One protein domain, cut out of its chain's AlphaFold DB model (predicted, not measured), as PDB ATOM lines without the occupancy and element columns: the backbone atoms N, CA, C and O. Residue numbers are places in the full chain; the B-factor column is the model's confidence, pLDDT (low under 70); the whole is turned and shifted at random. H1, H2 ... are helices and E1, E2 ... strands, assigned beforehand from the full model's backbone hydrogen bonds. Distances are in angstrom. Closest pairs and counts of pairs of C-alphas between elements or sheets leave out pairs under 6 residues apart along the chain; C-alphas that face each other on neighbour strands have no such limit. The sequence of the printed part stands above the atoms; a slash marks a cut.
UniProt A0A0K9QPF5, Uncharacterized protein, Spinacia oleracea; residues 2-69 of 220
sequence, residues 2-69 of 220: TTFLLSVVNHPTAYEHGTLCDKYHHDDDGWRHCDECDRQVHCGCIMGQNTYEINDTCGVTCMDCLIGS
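AT A GLANCE: This is residues 2 to 69 of the 220 residues of an uncharacterized protein of Spinacia oleracea (UniProt A0A0K9QPF5). Two small two-stranded hairpins, E1 with E2 and E3 with E4, meet near the middle, and three short helices, H1, H2 and H3, trail away from them to one end of the longest axis. H3 lies beside E2, H1 is at the far end, and the short helix H4 follows straight on from E4. The printed part has 68 residues with four named helices and four named strands, in the order H1 H2 H3 E1 E2 E3 E4 H4; each hairpin is its own antiparallel sheet. The class is mixed, helices and strands. The whole is compact, with a radius of gyration of the C-alphas of 11.9 A and spans of 33 by 25 by 18 A.

HOW THE PARTS SIT: E1, residues 31 to 33, and E2, residues 40 to 42, form an antiparallel hairpin at 143 degrees between their directions, with N 32 and O 41 within hydrogen-bond range at 2.9 A. E3, residues 52 to 54, and E4, residues 60 to 62, form the other antiparallel hairpin at 158 degrees, with N 53 and O 61 within hydrogen-bond range at 2.9 A. The closest C-alphas of E2 and E3 are those of Val 41 and Tyr 52, 6.8 A apart, and those of E1 and E4 are His 33 and Val 60, 7.0 A apart. The closest C-alphas of E3 and H4, residues 63 to 68, are those of Tyr 52 and Met 63, 5.1 A apart. The closest C-alphas of E2 and H3, residues 20 to 24, are those of His 42 and Cys 21, 6.3 A apart. H2, residues 12 to 16, is close to H3 but not clearly touching, with C-alphas 14 and 20 closest at 5.6 A. H1, residues 2 to 10, is close to H2 but not clearly touching, with C-alphas 8 and 15 closest at 6.0 A. H1 is apart from H3, H4 and the four strands. In the four helices every O i to N i+4 pair is within hydrogen-bond range.

IN THESE COORDINATES: H1 is 12.2 A long and begins at C-alpha 2, (69.499, 120.352, 315.667). H2 measures 6.1 A, H3 6.0 A, E1 7.1 A, E2 6.9 A, E3 6.8 A and E4 6.7 A. E2 begins at C-alpha 40, (71.224, 94.056, 317.565). H4 is 8.1 A long and ends at C-alpha 68, (74.931, 93.645, 333.925).

THE WHOLE: The two C-alphas farthest apart are those of Asn 10 and Thr 57, at 35.3 A. The printed part has no cut and no long link. Mean pLDDT of the printed part is 88.1; residues 2 and 69 are under 70.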
ATOM      1  N   THR A   2      70.857 119.914 315.272       63.12
ATOM      2  CA  THR A   2      69.499 120.352 315.667       63.12
ATOM      3  C   THR A   2      68.463 119.224 315.646       63.12
ATOM      4  O   THR A   2      67.689 119.103 316.588       63.12
ATOM      5  N   THR A   3      68.481 118.367 314.622       71.44
ATOM      6  CA  THR A   3      67.541 117.242 314.480       71.44
ATOM      7  C   THR A   3      67.769 116.134 315.512       71.44
ATOM      8  O   THR A   3      66.808 115.682 316.124       71.44
ATOM      9  N   PHE A   4      69.028 115.797 315.827       76.56
ATOM     10  CA  PHE A   4      69.377 114.909 316.950       76.56
ATOM     11  C   PHE A   4      68.765 115.380 318.279       76.56
ATOM     12  O   PHE A   4      68.022 114.635 318.916       76.56
ATOM     13  N   LEU A   5      69.018 116.637 318.668       78.62
ATOM     14  CA  LEU A   5      68.485 117.194 319.916       78.62
ATOM     15  C   LEU A   5      66.950 117.210 319.928       78.62
ATOM     16  O   LEU A   5      66.349 116.933 320.962       78.62
ATOM     17  N   LEU A   6      66.313 117.486 318.787       80.62
ATOM     18  CA  LEU A   6      64.857 117.466 318.660       80.62
ATOM     19  C   LEU A   6      64.276 116.052 318.848       80.62
ATOM     20  O   LEU A   6      63.282 115.905 319.554       80.62
ATOM     21  N   SER A   7      64.899 115.012 318.286       78.06
ATOM     22  CA  SER A   7      64.466 113.621 318.491       78.06
ATOM     23  C   SER A   7      64.630 113.168 319.943       78.06
ATOM     24  O   SER A   7      63.713 112.553 320.484       78.06
ATOM     25  N   VAL A   8      65.739 113.524 320.602       81.81
ATOM     26  CA  VAL A   8      65.954 113.225 322.030       81.81
ATOM     27  C   VAL A   8      64.933 113.959 322.912       81.81
ATOM     28  O   VAL A   8      64.368 113.355 323.816       81.81
ATOM     29  N   VAL A   9      64.624 115.229 322.626       85.00
ATOM     30  CA  VAL A   9      63.621 116.011 323.380       85.00
ATOM     31  C   VAL A   9      62.188 115.521 323.139       85.00
ATOM     32  O   VAL A   9      61.381 115.521 324.067       85.00
ATOM     33  N   ASN A  10      61.856 115.072 321.925       87.69
ATOM     34  CA  ASN A  10      60.529 114.533 321.605       87.69
ATOM     35  C   ASN A  10      60.320 113.099 322.123       87.69
ATOM     36  O   ASN A  10      59.179 112.682 322.345       87.69
ATOM     37  N   HIS A  11      61.396 112.321 322.275       87.69
ATOM     38  CA  HIS A  11      61.354 110.900 322.629       87.69
ATOM     39  C   HIS A  11      62.396 110.521 323.707       87.69
ATOM     40  O   HIS A  11      63.153 109.567 323.502       87.69
ATOM     41  N   PRO A  12      62.439 111.211 324.867       85.88
ATOM     42  CA  PRO A  12      63.497 111.024 325.861       85.88
ATOM     43  C   PRO A  12      63.546 109.585 326.375       85.88
ATOM     44  O   PRO A  12      64.603 108.967 326.352       85.88
ATOM     45  N   THR A  13      62.394 108.989 326.682       88.75
ATOM     46  CA  THR A  13      62.315 107.597 327.144       88.75
ATOM     47  C   THR A  13      62.721 106.574 326.082       88.75
ATOM     48  O   THR A  13      63.166 105.488 326.435       88.75
ATOM     49  N   ALA A  14      62.604 106.882 324.786       86.12
ATOM     50  CA  ALA A  14      63.084 105.989 323.730       86.12
ATOM     51  C   ALA A  14      64.601 106.118 323.524       86.12
ATOM     52  O   ALA A  14      65.251 105.127 323.198       86.12
ATOM     53  N   TYR A  15      65.166 107.310 323.754       87.69
ATOM     54  CA  TYR A  15      66.612 107.516 323.817       87.69
ATOM     55  C   TYR A  15      67.214 106.808 325.040       87.69
ATOM     56  O   TYR A  15      68.151 106.035 324.884       87.69
ATOM     57  N   GLU A  16      66.634 106.988 326.230       86.94
ATOM     58  CA  GLU A  16      67.079 106.366 327.490       86.94
ATOM     59  C   GLU A  16      67.100 104.829 327.430       86.94
ATOM     60  O   GLU A  16      68.045 104.223 327.922       86.94
ATOM     61  N   HIS A  17      66.109 104.201 326.785       86.81
ATOM     62  CA  HIS A  17      66.071 102.744 326.575       86.81
ATOM     63  C   HIS A  17      66.737 102.283 325.260       86.81
ATOM     64  O   HIS A  17      66.605 101.122 324.883       86.81
ATOM     65  N   GLY A  18      67.394 103.174 324.508       88.06
ATOM     66  CA  GLY A  18      68.114 102.819 323.278       88.06
ATOM     67  C   GLY A  18      67.255 102.342 322.095       88.06
ATOM     68  O   GLY A  18      67.781 101.771 321.145       88.06
ATOM     69  N   THR A  19      65.941 102.573 322.121       91.25
ATOM     70  CA  THR A  19      64.973 102.034 321.139       91.25
ATOM     71  C   THR A  19      64.723 102.949 319.934       91.25
ATOM     72  O   THR A  19      63.885 102.643 319.085       91.25
ATOM     73  N   LEU A  20      65.433 104.080 319.819       90.06
ATOM     74  CA  LEU A  20      65.294 104.985 318.670       90.06
ATOM     75  C   LEU A  20      65.690 104.311 317.352       90.06
ATOM     76  O   LEU A  20      64.921 104.379 316.394       90.06
ATOM     77  N   CYS A  21      66.849 103.652 317.298       92.56
ATOM     78  CA  CYS A  21      67.304 102.996 316.071       92.56
ATOM     79  C   CYS A  21      66.419 101.797 315.712       92.56
ATOM     80  O   CYS A  21      65.983 101.707 314.567       92.56
ATOM     81  N   ASP A  22      66.046 100.968 316.699       91.38
ATOM     82  CA  ASP A  22      65.126  99.827 316.524       91.38
ATOM     83  C   ASP A  22      63.789 100.248 315.872       91.38
ATOM     84  O   ASP A  22      63.145  99.461 315.181       91.38
ATOM     85  N   LYS A  23      63.357 101.498 316.099       88.88
ATOM     86  CA  LYS A  23      62.087 102.048 315.610       88.88
ATOM     87  C   LYS A  23      62.197 102.842 314.304       88.88
ATOM     88  O   LYS A  23      61.233 102.866 313.540       88.88
ATOM     89  N   TYR A  24      63.304 103.553 314.086       88.19
ATOM     90  CA  TYR A  24      63.423 104.554 313.016       88.19
ATOM     91  C   TYR A  24      64.489 104.240 311.959       88.19
ATOM     92  O   TYR A  24      64.418 104.814 310.880       88.19
ATOM     93  N   HIS A  25      65.425 103.329 312.245       90.56
ATOM     94  CA  HIS A  25      66.582 103.003 311.397       90.56
ATOM     95  C   HIS A  25      66.716 101.492 311.120       90.56
ATOM     96  O   HIS A  25      67.782 101.014 310.742       90.56
ATOM     97  N   HIS A  26      65.654 100.707 311.341       90.25
ATOM     98  CA  HIS A  26      65.666  99.240 311.212       90.25
ATOM     99  C   HIS A  26      66.180  98.741 309.846       90.25
ATOM    100  O   HIS A  26      66.824  97.698 309.778       90.25
ATOM    101  N   ASP A  27      65.923  99.498 308.776       91.50
ATOM    102  CA  ASP A  27      66.291  99.136 307.400       91.50
ATOM    103  C   ASP A  27      67.579  99.841 306.901       91.50
ATOM    104  O   ASP A  27      67.952  99.678 305.736       91.50
ATOM    105  N   ASP A  28      68.255 100.616 307.762       90.81
ATOM    106  CA  ASP A  28      69.522 101.304 307.458       90.81
ATOM    107  C   ASP A  28      70.734 100.348 307.546       90.81
ATOM    108  O   ASP A  28      70.636  99.210 308.007       90.81
ATOM    109  N   ASP A  29      71.919 100.806 307.131       91.44
ATOM    110  CA  ASP A  29      73.182 100.087 307.324       91.44
ATOM    111  C   ASP A  29      73.815 100.347 308.710       91.44
ATOM    112  O   ASP A  29      73.342 101.163 309.500       91.44
ATOM    113  N   GLY A  30      74.877  99.603 309.049       91.69
ATOM    114  CA  GLY A  30      75.618  99.761 310.314       91.69
ATOM    115  C   GLY A  30      75.117  98.930 311.506       91.69
ATOM    116  O   GLY A  30      75.690  99.020 312.593       91.69
ATOM    117  N   TRP A  31      74.091  98.093 311.337       94.62
ATOM    118  CA  TRP A  31      73.649  97.158 312.380       94.62
ATOM    119  C   TRP A  31      74.690  96.071 312.675       94.62
ATOM    120  O   TRP A  31      75.142  95.351 311.785       94.62
ATOM    121  N   ARG A  32      75.041  95.923 313.955       94.38
ATOM    122  CA  ARG A  32      75.914  94.867 314.491       94.38
ATOM    123  C   ARG A  32      75.192  94.117 315.611       94.38
ATOM    124  O   ARG A  32      74.121  94.534 316.042       94.38
ATOM    125  N   HIS A  33      75.759  93.001 316.056       94.81
ATOM    126  CA  HIS A  33      75.228  92.197 317.161       94.81
ATOM    127  C   HIS A  33      76.160  92.327 318.373       94.81
ATOM    128  O   HIS A  33      77.361  92.535 318.202       94.81
ATOM    129  N   CYS A  34      75.589  92.249 319.573       94.56
ATOM    130  CA  CYS A  34      76.302  92.275 320.846       94.56
ATOM    131  C   CYS A  34      77.082  90.967 321.069       94.56
ATOM    132  O   CYS A  34      76.475  89.894 321.022       94.56
ATOM    133  N   ASP A  35      78.383  91.043 321.358       93.81
ATOM    134  CA  ASP A  35      79.267  89.875 321.498       93.81
ATOM    135  C   ASP A  35      78.835  88.923 322.639       93.81
ATOM    136  O   ASP A  35      79.101  87.720 322.590       93.81
ATOM    137  N   GLU A  36      78.145  89.436 323.664       93.25
ATOM    138  CA  GLU A  36      77.748  88.694 324.868       93.25
ATOM    139  C   GLU A  36      76.291  88.198 324.860       93.25
ATOM    140  O   GLU A  36      75.970  87.248 325.579       93.25
ATOM    141  N   CYS A  37      75.391  88.836 324.100       94.75
ATOM    142  CA  CYS A  37      73.951  88.525 324.135       94.75
ATOM    143  C   CYS A  37      73.225  88.522 322.781       94.75
ATOM    144  O   CYS A  37      72.012  88.320 322.756       94.75
ATOM    145  N   ASP A  38      73.932  88.749 321.670       93.69
ATOM    146  CA  ASP A  38      73.410  88.746 320.292       93.69
ATOM    147  C   ASP A  38      72.287  89.780 320.011       93.69
ATOM    148  O   ASP A  38      71.692  89.797 318.934       93.69
ATOM    149  N   ARG A  39      72.002  90.713 320.942       93.06
ATOM    150  CA  ARG A  39      71.109  91.858 320.670       93.06
ATOM    151  C   ARG A  39      71.707  92.732 319.571       93.06
ATOM    152  O   ARG A  39      72.863  93.144 319.651       93.06
ATOM    153  N   GLN A  40      70.878  93.080 318.592       93.94
ATOM    154  CA  GLN A  40      71.224  94.056 317.565       93.94
ATOM    155  C   GLN A  40      71.387  95.466 318.141       93.94
ATOM    156  O   GLN A  40      70.603  95.898 318.991       93.94
ATOM    157  N   VAL A  41      72.411  96.164 317.654       93.25
ATOM    158  CA  VAL A  41      72.814  97.527 318.021       93.25
ATOM    159  C   VAL A  41      73.225  98.298 316.762       93.25
ATOM    160  O   VAL A  41      73.897  97.759 315.880       93.25
ATOM    161  N   HIS A  42      72.800  99.559 316.645       94.75
ATOM    162  CA  HIS A  42      72.995 100.361 315.429       94.75
ATOM    163  C   HIS A  42      74.263 101.214 315.526       94.75
ATOM    164  O   HIS A  42      74.258 102.298 316.116       94.75
ATOM    165  N   CYS A  43      75.369 100.709 314.982       92.06
ATOM    166  CA  CYS A  43      76.673 101.345 315.112       92.06
ATOM    167  C   CYS A  43      76.851 102.536 314.159       92.06
ATOM    168  O   CYS A  43      76.343 102.556 313.044       92.06
ATOM    169  N   GLY A  44      77.595 103.550 314.609       89.50
ATOM    170  CA  GLY A  44      77.862 104.775 313.842       89.50
ATOM    171  C   GLY A  44      76.709 105.787 313.836       89.50
ATOM    172  O   GLY A  44      76.917 106.949 313.491       89.50
ATOM    173  N   CYS A  45      75.512 105.397 314.279       90.44
ATOM    174  CA  CYS A  45      74.379 106.302 314.390       90.44
ATOM    175  C   CYS A  45      74.459 107.181 315.646       90.44
ATOM    176  O   CYS A  45      74.581 106.689 316.768       90.44
ATOM    177  N   ILE A  46      74.284 108.495 315.471       89.19
ATOM    178  CA  ILE A  46      74.246 109.480 316.565       89.19
ATOM    179  C   ILE A  46      73.174 109.144 317.626       89.19
ATOM    180  O   ILE A  46      73.388 109.392 318.812       89.19
ATOM    181  N   MET A  47      72.056 108.527 317.217       87.75
ATOM    182  CA  MET A  47      70.962 108.084 318.099       87.75
ATOM    183  C   MET A  47      71.277 106.791 318.873       87.75
ATOM    184  O   MET A  47      70.583 106.502 319.840       87.75
ATOM    185  N   GLY A  48      72.277 106.013 318.435       87.69
ATOM    186  CA  GLY A  48      72.654 104.713 319.006       87.69
ATOM    187  C   GLY A  48      73.861 104.754 319.948       87.69
ATOM    188  O   GLY A  48      74.143 103.760 320.614       87.69
ATOM    189  N   GLN A  49      74.567 105.885 320.047       85.44
ATOM    190  CA  GLN A  49      75.807 106.031 320.834       85.44
ATOM    191  C   GLN A  49      75.682 105.658 322.322       85.44
ATOM    192  O   GLN A  49      76.683 105.356 322.957       85.44
ATOM    193  N   ASN A  50      74.479 105.712 322.896       86.75
ATOM    194  CA  ASN A  50      74.208 105.384 324.295       86.75
ATOM    195  C   ASN A  50      73.676 103.951 324.488       86.75
ATOM    196  O   ASN A  50      73.105 103.655 325.534       86.75
ATOM    197  N   THR A  51      73.819 103.082 323.481       91.44
ATOM    198  CA  THR A  51      73.288 101.703 323.485       91.44
ATOM    199  C   THR A  51      74.373 100.626 323.477       91.44
ATOM    200  O   THR A  51      74.096  99.477 323.826       91.44
ATOM    201  N   TYR A  52      75.611 100.989 323.127       92.62
ATOM    202  CA  TYR A  52      76.746 100.076 323.014       92.62
ATOM    203  C   TYR A  52      78.087 100.771 323.295       92.62
ATOM    204  O   TYR A  52      78.195 101.992 323.192       92.62
ATOM    205  N   GLU A  53      79.120  99.977 323.570       92.56
ATOM    206  CA  GLU A  53      80.532 100.371 323.521       92.56
ATOM    207  C   GLU A  53      81.286  99.470 322.523       92.56
ATOM    208  O   GLU A  53      80.893  98.327 322.281       92.56
ATOM    209  N   ILE A  54      82.342  99.995 321.894       90.69
ATOM    210  CA  ILE A  54      83.199  99.236 320.968       90.69
ATOM    211  C   ILE A  54      84.406  98.741 321.759       90.69
ATOM    212  O   ILE A  54      85.153  99.560 322.292       90.69
ATOM    213  N   ASN A  55      84.612  97.425 321.822       83.75
ATOM    214  CA  ASN A  55      85.756  96.849 322.530       83.75
ATOM    215  C   ASN A  55      87.057  96.939 321.703       83.75
ATOM    216  O   ASN A  55      87.028  97.089 320.479       83.75
ATOM    217  N   ASP A  56      88.218  96.823 322.364       82.25
ATOM    218  CA  ASP A  56      89.547  96.937 321.729       82.25
ATOM    219  C   ASP A  56      89.773  95.925 320.588       82.25
ATOM    220  O   ASP A  56      90.544  96.173 319.658       82.25
ATOM    221  N   THR A  57      89.062  94.794 320.626       83.94
ATOM    222  CA  THR A  57      89.027  93.761 319.578       83.94
ATOM    223  C   THR A  57      88.090  94.087 318.404       83.94
ATOM    224  O   THR A  57      87.885  93.247 317.530       83.94
ATOM    225  N   CYS A  58      87.551  95.310 318.348       80.94
ATOM    226  CA  CYS A  58      86.620  95.823 317.334       80.94
ATOM    227  C   CYS A  58      85.252  95.111 317.281       80.94
ATOM    228  O   CYS A  58      84.476  95.321 316.339       80.94
ATOM    229  N   GLY A  59      84.939  94.306 318.294       89.69
ATOM    230  CA  GLY A  59      83.598  93.829 318.613       89.69
ATOM    231  C   GLY A  59      82.748  94.914 319.283       89.69
ATOM    232  O   GLY A  59      83.134  96.088 319.317       89.69
ATOM    233  N   VAL A  60      81.564  94.546 319.766       94.06
ATOM    234  CA  VAL A  60      80.579  95.484 320.323       94.06
ATOM    235  C   VAL A  60      79.839  94.853 321.499       94.06
ATOM    236  O   VAL A  60      79.219  93.806 321.346       94.06
ATOM    237  N   THR A  61      79.824  95.543 322.637       94.12
ATOM    238  CA  THR A  61      79.098  95.137 323.851       94.12
ATOM    239  C   THR A  61      77.933  96.108 324.068       94.12
ATOM    240  O   THR A  61      78.130  97.324 324.040       94.12
ATOM    241  N   CYS A  62      76.707  95.621 324.281       93.81
ATOM    242  CA  CYS A  62      75.564  96.499 324.571       93.81
ATOM    243  C   CYS A  62      75.586  97.015 326.023       93.81
ATOM    244  O   CYS A  62      76.136  96.374 326.920       93.81
ATOM    245  N   MET A  63      74.948  98.159 326.279       91.38
ATOM    246  CA  MET A  63      74.942  98.788 327.612       91.38
ATOM    247  C   MET A  63      74.321  97.902 328.702       91.38
ATOM    248  O   MET A  63      74.816  97.896 329.828       91.38
ATOM    249  N   ASP A  64      73.319  97.080 328.370       92.00
ATOM    250  CA  ASP A  64      72.752  96.097 329.304       92.00
ATOM    251  C   ASP A  64      73.796  95.055 329.750       92.00
ATOM    252  O   ASP A  64      73.811  94.641 330.911       92.00
ATOM    253  N   CYS A  65      74.708  94.659 328.856       93.31
ATOM    254  CA  CYS A  65      75.804  93.735 329.153       93.31
ATOM    255  C   CYS A  65      76.973  94.422 329.875       93.31
ATOM    256  O   CYS A  65      77.526  93.825 330.796       93.31
ATOM    257  N   LEU A  66      77.303  95.678 329.545       89.50
ATOM    258  CA  LEU A  66      78.307  96.470 330.279       89.50
ATOM    259  C   LEU A  66      77.901  96.677 331.746       89.50
ATOM    260  O   LEU A  66      78.723  96.517 332.645       89.50
ATOM    261  N   ILE A  67      76.628  97.005 331.990       87.38
ATOM    262  CA  ILE A  67      76.085  97.285 333.329       87.38
ATOM    263  C   ILE A  67      75.736  95.987 334.077       87.38
ATOM    264  O   ILE A  67      75.882  95.918 335.298       87.38
ATOM    265  N   GLY A  68      75.273  94.955 333.363       76.62
ATOM    266  CA  GLY A  68      74.931  93.645 333.925       76.62
ATOM    267  C   GLY A  68      76.137  92.746 334.218       76.62
ATOM    268  O   GLY A  68      76.022  91.813 335.016       76.62
ATOM    269  N   SER A  69      77.295  93.017 333.610       61.00
ATOM    270  CA  SER A  69      78.547  92.342 333.943       61.00
ATOM    271  C   SER A  69      79.005  92.741 335.353       61.00
ATOM    272  O   SER A  69      79.086  93.935 335.657       61.00
TER     273      SER A  69